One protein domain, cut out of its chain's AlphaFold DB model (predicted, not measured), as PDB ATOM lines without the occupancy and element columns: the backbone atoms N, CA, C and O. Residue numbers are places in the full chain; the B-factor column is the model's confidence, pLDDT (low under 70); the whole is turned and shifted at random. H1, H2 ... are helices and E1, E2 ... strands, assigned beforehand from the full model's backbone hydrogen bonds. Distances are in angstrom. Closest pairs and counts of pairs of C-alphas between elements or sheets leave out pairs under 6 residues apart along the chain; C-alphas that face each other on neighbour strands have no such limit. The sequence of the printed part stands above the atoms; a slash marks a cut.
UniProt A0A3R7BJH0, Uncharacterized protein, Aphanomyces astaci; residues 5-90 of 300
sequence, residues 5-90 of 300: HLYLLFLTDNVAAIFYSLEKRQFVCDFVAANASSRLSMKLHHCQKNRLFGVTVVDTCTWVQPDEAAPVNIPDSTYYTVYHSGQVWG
ATOM      1  N   HIS A   5      34.114 -31.484  10.666       59.56
ATOM      2  CA  HIS A   5      34.479 -32.598  11.532       59.56
ATOM      3  C   HIS A   5      35.781 -32.389  12.333       59.56
ATOM      4  O   HIS A   5      35.813 -32.719  13.515       59.56
ATOM      5  N   LEU A   6      36.844 -31.836  11.730       59.75
ATOM      6  CA  LEU A   6      38.093 -31.504  12.440       59.75
ATOM      7  C   LEU A   6      37.909 -30.290  13.348       59.75
ATOM      8  O   LEU A   6      38.464 -30.227  14.441       59.75
ATOM      9  N   TYR A   7      37.099 -29.338  12.895       65.50
ATOM     10  CA  TYR A   7      36.738 -28.176  13.685       65.50
ATOM     11  C   TYR A   7      35.896 -28.558  14.903       65.50
ATOM     12  O   TYR A   7      36.187 -28.111  16.002       65.50
ATOM     13  N   LEU A   8      34.906 -29.440  14.736       63.12
ATOM     14  CA  LEU A   8      34.098 -29.969  15.835       63.12
ATOM     15  C   LEU A   8      34.945 -30.720  16.863       63.12
ATOM     16  O   LEU A   8      34.749 -30.486  18.046       63.12
ATOM     17  N   LEU A   9      35.906 -31.544  16.432       61.66
ATOM     18  CA  LEU A   9      36.836 -32.229  17.341       61.66
ATOM     19  C   LEU A   9      37.680 -31.235  18.155       61.66
ATOM     20  O   LEU A   9      37.794 -31.356  19.368       61.66
ATOM     21  N   PHE A  10      38.203 -30.194  17.503       65.56
ATOM     22  CA  PHE A  10      38.943 -29.137  18.194       65.56
ATOM     23  C   PHE A  10      38.057 -28.334  19.164       65.56
ATOM     24  O   PHE A  10      38.516 -27.905  20.221       65.56
ATOM     25  N   LEU A  11      36.790 -28.109  18.804       63.94
ATOM     26  CA  LEU A  11      35.820 -27.404  19.639       63.94
ATOM     27  C   LEU A  11      35.418 -28.215  20.876       63.94
ATOM     28  O   LEU A  11      35.287 -27.628  21.945       63.94
ATOM     29  N   THR A  12      35.229 -29.533  20.746       60.94
ATOM     30  CA  THR A  12      34.849 -30.393  21.875       60.94
ATOM     31  C   THR A  12      35.960 -30.509  22.910       60.94
ATOM     32  O   THR A  12      35.657 -30.589  24.094       60.94
ATOM     33  N   ASP A  13      37.224 -30.427  22.486       64.12
ATOM     34  CA  ASP A  13      38.382 -30.465  23.387       64.12
ATOM     35  C   ASP A  13      38.742 -29.083  23.971       64.12
ATOM     36  O   ASP A  13      39.533 -28.985  24.910       64.12
ATOM     37  N   ASN A  14      38.174 -27.992  23.438       67.62
ATOM     38  CA  ASN A  14      38.510 -26.626  23.839       67.62
ATOM     39  C   ASN A  14      37.269 -25.798  24.182       67.62
ATOM     40  O   ASN A  14      36.698 -25.086  23.360       67.62
ATOM     41  N   VAL A  15      36.902 -25.812  25.458       65.19
ATOM     42  CA  VAL A  15      35.679 -25.166  25.958       65.19
ATOM     43  C   VAL A  15      35.716 -23.640  25.895       65.19
ATOM     44  O   VAL A  15      34.672 -22.998  25.762       65.19
ATOM     45  N   ALA A  16      36.902 -23.029  25.844       70.25
ATOM     46  CA  ALA A  16      37.010 -21.599  25.564       70.25
ATOM     47  C   ALA A  16      36.446 -21.219  24.181       70.25
ATOM     48  O   ALA A  16      36.172 -20.043  23.929       70.25
ATOM     49  N   ALA A  17      36.225 -22.198  23.301       74.19
ATOM     50  CA  ALA A  17      35.662 -21.975  21.986       74.19
ATOM     51  C   ALA A  17      34.177 -21.581  21.977       74.19
ATOM     52  O   ALA A  17      33.690 -21.108  20.944       74.19
ATOM     53  N   ILE A  18      33.468 -21.681  23.113       76.31
ATOM     54  CA  ILE A  18      32.158 -21.026  23.257       76.31
ATOM     55  C   ILE A  18      32.279 -19.520  23.054       76.31
ATOM     56  O   ILE A  18      31.414 -18.922  22.431       76.31
ATOM     57  N   PHE A  19      33.389 -18.919  23.490       76.06
ATOM     58  CA  PHE A  19      33.608 -17.477  23.463       76.06
ATOM     59  C   PHE A  19      34.375 -16.997  22.222       76.06
ATOM     60  O   PHE A  19      34.920 -15.896  22.248       76.06
ATOM     61  N   TYR A  20      34.507 -17.793  21.156       80.75
ATOM     62  CA  TYR A  20      35.291 -17.392  19.978       80.75
ATOM     63  C   TYR A  20      34.488 -16.527  18.996       80.75
ATOM     64  O   TYR A  20      33.413 -16.917  18.534       80.75
ATOM     65  N   SER A  21      35.062 -15.383  18.613       82.06
ATOM     66  CA  SER A  21      34.579 -14.532  17.522       82.06
ATOM     67  C   SER A  21      34.666 -15.245  16.171       82.06
ATOM     68  O   SER A  21      35.271 -16.310  16.039       82.06
ATOM     69  N   LEU A  22      34.049 -14.685  15.127       81.75
ATOM     70  CA  LEU A  22      34.188 -15.230  13.771       81.75
ATOM     71  C   LEU A  22      35.660 -15.294  13.328       81.75
ATOM     72  O   LEU A  22      36.081 -16.332  12.819       81.75
ATOM     73  N   GLU A  23      36.447 -14.246  13.580       83.75
ATOM     74  CA  GLU A  23      37.867 -14.200  13.205       83.75
ATOM     75  C   GLU A  23      38.689 -15.252  13.963       83.75
ATOM     76  O   GLU A  23      39.478 -15.992  13.376       83.75
ATOM     77  N   LYS A  24      38.437 -15.417  15.265       81.81
ATOM     78  CA  LYS A  24      39.141 -16.410  16.083       81.81
ATOM     79  C   LYS A  24      38.817 -17.848  15.674       81.81
ATOM     80  O   LYS A  24      39.680 -18.723  15.738       81.81
ATOM     81  N   ARG A  25      37.588 -18.092  15.213       82.62
ATOM     82  CA  ARG A  25      37.179 -19.379  14.633       82.62
ATOM     83  C   ARG A  25      37.881 -19.648  13.304       82.62
ATOM     84  O   ARG A  25      38.351 -20.763  13.098       82.62
ATOM     85  N   GLN A  26      38.000 -18.638  12.441       84.06
ATOM     86  CA  GLN A  26      38.763 -18.738  11.191       84.06
ATOM     87  C   GLN A  26      40.239 -19.019  11.464       84.06
ATOM     88  O   GLN A  26      40.771 -19.974  10.916       84.06
ATOM     89  N   PHE A  27      40.855 -18.298  12.403       85.06
ATOM     90  CA  PHE A  27      42.232 -18.524  12.841       85.06
ATOM     91  C   PHE A  27      42.497 -19.985  13.243       85.06
ATOM     92  O   PHE A  27      43.452 -20.603  12.773       85.06
ATOM     93  N   VAL A  28      41.630 -20.557  14.085       83.38
ATOM     94  CA  VAL A  28      41.727 -21.965  14.500       83.38
ATOM     95  C   VAL A  28      41.532 -22.904  13.313       83.38
ATOM     96  O   VAL A  28      42.286 -23.862  13.147       83.38
ATOM     97  N   CYS A  29      40.536 -22.632  12.475       84.81
ATOM     98  CA  CYS A  29      40.257 -23.426  11.287       84.81
ATOM     99  C   CYS A  29      41.422 -23.449  10.300       84.81
ATOM    100  O   CYS A  29      41.769 -24.515   9.795       84.81
ATOM    101  N   ASP A  30      42.037 -22.298  10.057       85.25
ATOM    102  CA  ASP A  30      43.172 -22.154   9.157       85.25
ATOM    103  C   ASP A  30      44.401 -22.878   9.723       85.25
ATOM    104  O   ASP A  30      45.099 -23.566   8.981       85.25
ATOM    105  N   PHE A  31      44.617 -22.832  11.044       83.81
ATOM    106  CA  PHE A  31      45.701 -23.565  11.703       83.81
ATOM    107  C   PHE A  31      45.530 -25.089  11.602       83.81
ATOM    108  O   PHE A  31      46.477 -25.817  11.282       83.81
ATOM    109  N   VAL A  32      44.314 -25.587  11.845       82.69
ATOM    110  CA  VAL A  32      43.998 -27.021  11.767       82.69
ATOM    111  C   VAL A  32      44.074 -27.521  10.320       82.69
ATOM    112  O   VAL A  32      44.614 -28.601  10.078       82.69
ATOM    113  N   ALA A  33      43.597 -26.726   9.357       82.69
ATOM    114  CA  ALA A  33      43.636 -27.055   7.934       82.69
ATOM    115  C   ALA A  33      45.035 -26.917   7.303       82.69
ATOM    116  O   ALA A  33      45.282 -27.501   6.249       82.69
ATOM    117  N   ALA A  34      45.946 -26.161   7.922       81.88
ATOM    118  CA  ALA A  34      47.306 -25.976   7.432       81.88
ATOM    119  C   ALA A  34      48.143 -27.264   7.535       81.88
ATOM    120  O   ALA A  34      48.081 -28.001   8.520       81.88
ATOM    121  N   ASN A  35      48.997 -27.492   6.537       81.94
ATOM    122  CA  ASN A  35      50.014 -28.546   6.541       81.94
ATOM    123  C   ASN A  35      51.134 -28.238   7.553       81.94
ATOM    124  O   ASN A  35      51.356 -27.078   7.915       81.94
ATOM    125  N   ALA A  36      51.898 -29.259   7.958       75.12
ATOM    126  CA  ALA A  36      52.972 -29.131   8.952       75.12
ATOM    127  C   ALA A  36      53.989 -28.021   8.618       75.12
ATOM    128  O   ALA A  36      54.339 -27.219   9.479       75.12
ATOM    129  N   SER A  37      54.393 -27.909   7.351       77.25
ATOM    130  CA  SER A  37      55.315 -26.871   6.875       77.25
ATOM    131  C   SER A  37      54.707 -25.464   6.893       77.25
ATOM    132  O   SER A  37      55.388 -24.514   7.264       77.25
ATOM    133  N   SER A  38      53.418 -25.313   6.567       78.94
ATOM    134  CA  SER A  38      52.730 -24.015   6.660       78.94
ATOM    135  C   SER A  38      52.503 -23.556   8.103       78.94
ATOM    136  O   SER A  38      52.597 -22.357   8.371       78.94
ATOM    137  N   ARG A  39      52.281 -24.487   9.047       78.81
ATOM    138  CA  ARG A  39      52.086 -24.169  10.476       78.81
ATOM    139  C   ARG A  39      53.302 -23.485  11.104       78.81
ATOM    140  O   ARG A  39      53.122 -22.628  11.959       78.81
ATOM    141  N   LEU A  40      54.515 -23.792  10.634       75.62
ATOM    142  CA  LEU A  40      55.759 -23.158  11.098       75.62
ATOM    143  C   LEU A  40      55.854 -21.666  10.738       75.62
ATOM    144  O   LEU A  40      56.549 -20.912  11.411       75.62
ATOM    145  N   SER A  41      55.165 -21.244   9.677       77.44
ATOM    146  CA  SER A  41      55.177 -19.863   9.172       77.44
ATOM    147  C   SER A  41      53.929 -19.058   9.539       77.44
ATOM    148  O   SER A  41      53.835 -17.870   9.233       77.44
ATOM    149  N   MET A  42      52.949 -19.706  10.170       81.50
ATOM    150  CA  MET A  42      51.665 -19.104  10.494       81.50
ATOM    151  C   MET A  42      51.735 -18.343  11.820       81.50
ATOM    152  O   MET A  42      52.513 -18.664  12.717       81.50
ATOM    153  N   LYS A  43      50.875 -17.332  11.974       82.25
ATOM    154  CA  LYS A  43      50.666 -16.688  13.272       82.25
ATOM    155  C   LYS A  43      50.149 -17.738  14.264       82.25
ATOM    156  O   LYS A  43      49.175 -18.418  13.974       82.25
ATOM    157  N   LEU A  44      50.784 -17.855  15.430       84.12
ATOM    158  CA  LEU A  44      50.430 -18.849  16.458       84.12
ATOM    159  C   LEU A  44      49.543 -18.294  17.577       84.12
ATOM    160  O   LEU A  44      49.209 -19.014  18.510       84.12
ATOM    161  N   HIS A  45      49.151 -17.021  17.509       86.88
ATOM    162  CA  HIS A  45      48.319 -16.384  18.523       86.88
ATOM    163  C   HIS A  45      47.273 -15.458  17.902       86.88
ATOM    164  O   HIS A  45      47.524 -14.783  16.901       86.88
ATOM    165  N   HIS A  46      46.114 -15.377  18.543       87.25
ATOM    166  CA  HIS A  46      45.051 -14.459  18.170       87.25
ATOM    167  C   HIS A  46      44.314 -13.946  19.413       87.25
ATOM    168  O   HIS A  46      43.951 -14.720  20.304       87.25
ATOM    169  N   CYS A  47      44.100 -12.631  19.469       86.56
ATOM    170  CA  CYS A  47      43.474 -11.939  20.590       86.56
ATOM    171  C   CYS A  47      42.203 -11.236  20.124       86.56
ATOM    172  O   CYS A  47      42.214 -10.585  19.088       86.56
ATOM    173  N   GLN A  48      41.148 -11.332  20.926       86.00
ATOM    174  CA  GLN A  48      39.848 -10.715  20.675       86.00
ATOM    175  C   GLN A  48      39.412  -9.893  21.890       86.00
ATOM    176  O   GLN A  48      39.809 -10.180  23.028       86.00
ATOM    177  N   LYS A  49      38.548  -8.904  21.651       84.38
ATOM    178  CA  LYS A  49      37.970  -8.064  22.704       84.38
ATOM    179  C   LYS A  49      36.531  -8.480  22.967       84.38
ATOM    180  O   LYS A  49      35.675  -8.337  22.099       84.38
ATOM    181  N   ASN A  50      36.241  -8.912  24.184       78.31
ATOM    182  CA  ASN A  50      34.886  -9.226  24.610       78.31
ATOM    183  C   ASN A  50      34.235  -7.973  25.189       78.31
ATOM    184  O   ASN A  50      34.791  -7.300  26.072       78.31
ATOM    185  N   ARG A  51      33.050  -7.654  24.671       77.25
ATOM    186  CA  ARG A  51      32.296  -6.467  25.062       77.25
ATOM    187  C   ARG A  51      31.030  -6.860  25.816       77.25
ATOM    188  O   ARG A  51      30.531  -7.970  25.673       77.25
ATOM    189  N   LEU A  52      30.575  -5.934  26.645       71.69
ATOM    190  CA  LEU A  52      29.344  -5.989  27.418       71.69
ATOM    191  C   LEU A  52      28.641  -4.647  27.206       71.69
ATOM    192  O   LEU A  52      29.220  -3.611  27.547       71.69
ATOM    193  N   PHE A  53      27.468  -4.631  26.571       69.50
ATOM    194  CA  PHE A  53      26.782  -3.387  26.175       69.50
ATOM    195  C   PHE A  53      27.706  -2.363  25.475       69.50
ATOM    196  O   PHE A  53      27.663  -1.163  25.740       69.50
ATOM    197  N   GLY A  54      28.606  -2.840  24.608       69.25
ATOM    198  CA  GLY A  54      29.560  -1.999  23.873       69.25
ATOM    199  C   GLY A  54      30.820  -1.571  24.642       69.25
ATOM    200  O   GLY A  54      31.746  -1.050  24.021       69.25
ATOM    201  N   VAL A  55      30.924  -1.845  25.946       74.69
ATOM    202  CA  VAL A  55      32.129  -1.593  26.757       74.69
ATOM    203  C   VAL A  55      33.024  -2.830  26.749       74.69
ATOM    204  O   VAL A  55      32.543  -3.933  26.983       74.69
ATOM    205  N   THR A  56      34.329  -2.687  26.507       77.19
ATOM    206  CA  THR A  56      35.273  -3.814  26.617       77.19
ATOM    207  C   THR A  56      35.449  -4.220  28.076       77.19
ATOM    208  O   THR A  56      35.896  -3.416  28.893       77.19
ATOM    209  N   VAL A  57      35.106  -5.470  28.396       74.25
ATOM    210  CA  VAL A  57      35.184  -6.005  29.766       74.25
ATOM    211  C   VAL A  57      36.246  -7.089  29.893       74.25
ATOM    212  O   VAL A  57      36.809  -7.251  30.972       74.25
ATOM    213  N   VAL A  58      36.563  -7.821  28.822       78.19
ATOM    214  CA  VAL A  58      37.608  -8.854  28.848       78.19
ATOM    215  C   VAL A  58      38.379  -8.839  27.537       78.19
ATOM    216  O   VAL A  58      37.767  -8.859  26.476       78.19
ATOM    217  N   ASP A  59      39.704  -8.874  27.599       83.06
ATOM    218  CA  ASP A  59      40.527  -9.204  26.434       83.06
ATOM    219  C   ASP A  59      40.932 -10.671  26.537       83.06
ATOM    220  O   ASP A  59      41.454 -11.090  27.569       83.06
ATOM    221  N   THR A  60      40.676 -11.463  25.495       83.06
ATOM    222  CA  THR A  60      41.008 -12.894  25.500       83.06
ATOM    223  C   THR A  60      41.944 -13.255  24.361       83.06
ATOM    224  O   THR A  60      41.666 -12.983  23.195       83.06
ATOM    225  N   CYS A  61      43.035 -13.939  24.682       85.38
ATOM    226  CA  CYS A  61      44.028 -14.404  23.726       85.38
ATOM    227  C   CYS A  61      44.078 -15.928  23.739       85.38
ATOM    228  O   CYS A  61      44.093 -16.550  24.799       85.38
ATOM    229  N   THR A  62      44.095 -16.523  22.551       84.88
ATOM    230  CA  THR A  62      44.413 -17.941  22.373       84.88
ATOM    231  C   THR A  62      45.726 -18.031  21.621       84.88
ATOM    232  O   THR A  62      45.907 -17.333  20.622       84.88
ATOM    233  N   TRP A  63      46.632 -18.882  22.085       85.12
ATOM    234  CA  TRP A  63      47.857 -19.199  21.366       85.12
ATOM    235  C   TRP A  63      48.118 -20.697  21.361       85.12
ATOM    236  O   TRP A  63      47.624 -21.434  22.212       85.12
ATOM    237  N   VAL A  64      48.867 -21.139  20.364       82.88
ATOM    238  CA  VAL A  64      49.218 -22.537  20.150       82.88
ATOM    239  C   VAL A  64      50.727 -22.670  20.263       82.88
ATOM    240  O   VAL A  64      51.464 -21.897  19.653       82.88
ATOM    241  N   GLN A  65      51.185 -23.641  21.041       82.31
ATOM    242  CA  GLN A  65      52.602 -23.934  21.218       82.31
ATOM    243  C   GLN A  65      52.851 -25.419  20.923       82.31
ATOM    244  O   GLN A  65      52.034 -26.251  21.328       82.31
ATOM    245  N   PRO A  66      53.919 -25.777  20.188       76.19
ATOM    246  CA  PRO A  66      54.306 -27.175  20.033       76.19
ATOM    247  C   PRO A  66      54.683 -27.760  21.397       76.19
ATOM    248  O   PRO A  66      55.357 -27.102  22.192       76.19
ATOM    249  N   ASP A  67      54.225 -28.978  21.668       69.19
ATOM    250  CA  ASP A  67      54.529 -29.674  22.912       69.19
ATOM    251  C   ASP A  67      55.935 -30.283  22.833       69.19
ATOM    252  O   ASP A  67      56.183 -31.237  22.092       69.19
ATOM    253  N   GLU A  68      56.875 -29.707  23.582       61.59
ATOM    254  CA  GLU A  68      58.262 -30.182  23.654       61.59
ATOM    255  C   GLU A  68      58.396 -31.496  24.451       61.59
ATOM    256  O   GLU A  68      59.433 -32.153  24.376       61.59
ATOM    257  N   ALA A  69      57.357 -31.904  25.194       55.47
ATOM    258  CA  ALA A  69      57.356 -33.090  26.053       55.47
ATOM    259  C   ALA A  69      56.712 -34.332  25.408       55.47
ATOM    260  O   ALA A  69      56.493 -35.339  26.090       55.47
ATOM    261  N   ALA A  70      56.410 -34.291  24.104       54.78
ATOM    262  CA  ALA A  70      55.800 -35.414  23.404       54.78
ATOM    263  C   ALA A  70      56.661 -36.693  23.534       54.78
ATOM    264  O   ALA A  70      57.882 -36.646  23.342       54.78
ATOM    265  N   PRO A  71      56.061 -37.859  23.843       52.12
ATOM    266  CA  PRO A  71      56.805 -39.106  23.940       52.12
ATOM    267  C   PRO A  71      57.484 -39.410  22.598       52.12
ATOM    268  O   PRO A  71      56.822 -39.546  21.572       52.12
ATOM    269  N   VAL A  72      58.810 -39.565  22.646       54.62
ATOM    270  CA  VAL A  72      59.782 -39.761  21.543       54.62
ATOM    271  C   VAL A  72      59.439 -40.912  20.569       54.62
ATOM    272  O   VAL A  72      60.098 -41.097  19.550       54.62
ATOM    273  N   ASN A  73      58.380 -41.679  20.828       49.44
ATOM    274  CA  ASN A  73      58.081 -42.943  20.161       49.44
ATOM    275  C   ASN A  73      57.024 -42.866  19.042       49.44
ATOM    276  O   ASN A  73      56.628 -43.915  18.538       49.44
ATOM    277  N   ILE A  74      56.565 -41.677  18.628       53.97
ATOM    278  CA  ILE A  74      55.675 -41.530  17.459       53.97
ATOM    279  C   ILE A  74      56.300 -40.526  16.473       53.97
ATOM    280  O   ILE A  74      56.159 -39.321  16.672       53.97
ATOM    281  N   PRO A  75      56.990 -40.996  15.414       47.03
ATOM    282  CA  PRO A  75      57.824 -40.153  14.549       47.03
ATOM    283  C   PRO A  75      57.103 -39.075  13.719       47.03
ATOM    284  O   PRO A  75      57.787 -38.289  13.079       47.03
ATOM    285  N   ASP A  76      55.767 -39.012  13.727       52.50
ATOM    286  CA  ASP A  76      54.988 -38.135  12.830       52.50
ATOM    287  C   ASP A  76      53.866 -37.326  13.515       52.50
ATOM    288  O   ASP A  76      53.160 -36.558  12.857       52.50
ATOM    289  N   SER A  77      53.673 -37.443  14.836       54.78
ATOM    290  CA  SER A  77      52.615 -36.702  15.542       54.78
ATOM    291  C   SER A  77      53.187 -35.539  16.350       54.78
ATOM    292  O   SER A  77      53.485 -35.676  17.534       54.78
ATOM    293  N   THR A  78      53.320 -34.372  15.717       65.69
ATOM    294  CA  THR A  78      53.530 -33.106  16.445       65.69
ATOM    295  C   THR A  78      52.281 -32.794  17.273       65.69
ATOM    296  O   THR A  78      51.251 -32.407  16.717       65.69
ATOM    297  N   TYR A  79      52.360 -32.983  18.590       70.62
ATOM    298  CA  TYR A  79      51.327 -32.535  19.521       70.62
ATOM    299  C   TYR A  79      51.434 -31.019  19.708       70.62
ATOM    300  O   TYR A  79      52.529 -30.458  19.777       70.62
ATOM    301  N   TYR A  80      50.286 -30.347  19.759       74.75
ATOM    302  CA  TYR A  80      50.200 -28.910  19.995       74.75
ATOM    303  C   TYR A  80      49.324 -28.659  21.211       74.75
ATOM    304  O   TYR A  80      48.194 -29.143  21.281       74.75
ATOM    305  N   THR A  81      49.825 -27.857  22.140       76.81
ATOM    306  CA  THR A  81      49.058 -27.392  23.289       76.81
ATOM    307  C   THR A  81      48.452 -26.036  22.962       76.81
ATOM    308  O   THR A  81      49.137 -25.112  22.513       76.81
ATOM    309  N   VAL A  82      47.145 -25.912  23.179       78.31
ATOM    310  CA  VAL A  82      46.414 -24.663  22.966       78.31
ATOM    311  C   VAL A  82      46.157 -24.016  24.311       78.31
ATOM    312  O   VAL A  82      45.463 -24.568  25.160       78.31
ATOM    313  N   TYR A  83      46.682 -22.814  24.484       79.94
ATOM    314  CA  TYR A  83      46.475 -22.013  25.672       79.94
ATOM    315  C   TYR A  83      45.431 -20.941  25.400       79.94
ATOM    316  O   TYR A  83      45.408 -20.316  24.337       79.94
ATOM    317  N   HIS A  84      44.580 -20.704  26.388       80.38
ATOM    318  CA  HIS A  84      43.608 -19.627  26.375       80.38
ATOM    319  C   HIS A  84      43.732 -18.827  27.666       80.38
ATOM    320  O   HIS A  84      43.733 -19.395  28.756       80.38
ATOM    321  N   SER A  85      43.822 -17.508  27.544       79.81
ATOM    322  CA  SER A  85      43.867 -16.603  28.686       79.81
ATOM    323  C   SER A  85      42.969 -15.400  28.451       79.81
ATOM    324  O   SER A  85      42.795 -14.950  27.316       79.81
ATOM    325  N   GLY A  86      42.400 -14.885  29.536       77.00
ATOM    326  CA  GLY A  86      41.529 -13.721  29.535       77.00
ATOM    327  C   GLY A  86      41.916 -12.746  30.636       77.00
ATOM    328  O   GLY A  86      42.000 -13.126  31.802       77.00
ATOM    329  N   GLN A  87      42.110 -11.481  30.279       79.56
ATOM    330  CA  GLN A  87      42.298 -10.397  31.231       79.56
ATOM    331  C   GLN A  87      40.986  -9.633  31.396       79.56
ATOM    332  O   GLN A  87      40.500  -8.999  30.461       79.56
ATOM    333  N   VAL A  88      40.413  -9.685  32.602       74.31
ATOM    334  CA  VAL A  88      39.198  -8.935  32.943       74.31
ATOM    335  C   VAL A  88      39.567  -7.485  33.253       74.31
ATOM    336  O   VAL A  88      40.305  -7.196  34.198       74.31
ATOM    337  N   TRP A  89      39.020  -6.559  32.477       68.88
ATOM    338  CA  TRP A  89      39.190  -5.125  32.645       68.88
ATOM    339  C   TRP A  89      38.174  -4.583  33.652       68.88
ATOM    340  O   TRP A  89      37.053  -4.201  33.325       68.88
ATOM    341  N   GLY A  90      38.585  -4.531  34.919       64.06
ATOM    342  CA  GLY A  90      37.879  -3.801  35.968       64.06
ATOM    343  C   GLY A  90      38.456  -2.398  36.120       64.06
ATOM    344  O   GLY A  90      39.369  -2.191  36.918       64.06
TER     345      GLY A  90
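This is residues 5 to 90 of the 300 residues of an uncharacterized protein of Aphanomyces astaci (UniProt A0A3R7BJH0). A long, twisted ribbon of three strands, E1, E2 and E3, has H3 and the short H2 over one face and its other face bare. The link between E2 and E3 makes a long loop at one end, where residues 72 to 77 stick out. The 86 printed residues hold four named helices and then three strands, H1 H2 H3 H4 E1 E2 E3, with sheet order E1 E2 E3, antiparallel; the class is mixed, helices and strands. The whole is only just loose, close to compact, with a radius of gyration of the C-alphas of 14.7 A, and only just elongated, spanning 50 by 25 by 24 A.

E1, residues 45 to 52, E2, residues 55 to 66, and E3, residues 80 to 88, form a meander, each strand the antiparallel neighbour of the one before. E1 and E2 are a hairpin at 159 degrees, with N 48 and O 60 2.9 A apart, within hydrogen-bond range. E2 and E3 are a hairpin at 162 degrees, with N 61 and O 85 at 2.8 A. H3, residues 22 to 33, is on the sheet at a height of 9.7 A, over E1 and along the strands, at 17 degrees to E1 on the local plane; this gives two layers, a helix on one face of a sheet. Its closest C-alphas to E1 are those of Lys 24 and His 46, 6.6 A. H2, residues 15 to 19, is on the same face at a height of 9.4 A, only just over E2, with 3 C-alphas falling on it. H1, residues 5 to 13, is not on the sheet and only just touches H3, through residues 29 to 32 of H3 alone, with 3 pairs of C-alphas within 8 A, the closest Tyr 7 and Cys 29, 6.4 A. H4, residues 36 to 39, is not on the sheet and is close to H3 but not clearly touching, the closest C-alphas being those of Phe 31 and Arg 39, 6.5 A. Every O i to N i+4 pair is within hydrogen-bond range in H1 and H3; H2 has 0 of 1, but 2 of 2 O i to N i+3 pairs, and H4 is too short for an O i to N i+4 pair.

E2 is 34.5 A long, E3 26.2 A, E1 23.4 A, H3 16.2 A and H1 12.7 A. H1 begins at C-alpha 5 (34.479, -32.598, 11.532), and E3 ends at C-alpha 88 (39.198, -8.935, 32.943).

The two C-alphas farthest apart, those of Phe 53 and Asn 73, are 50.8 A apart. The printed part has no cut, and its one long link is E2 to E3, 13 residues. The mean pLDDT of the printed part is 74.1, and it is under 70 at residues 5 to 15, 53 to 54, 67 to 78 and 89 to 90.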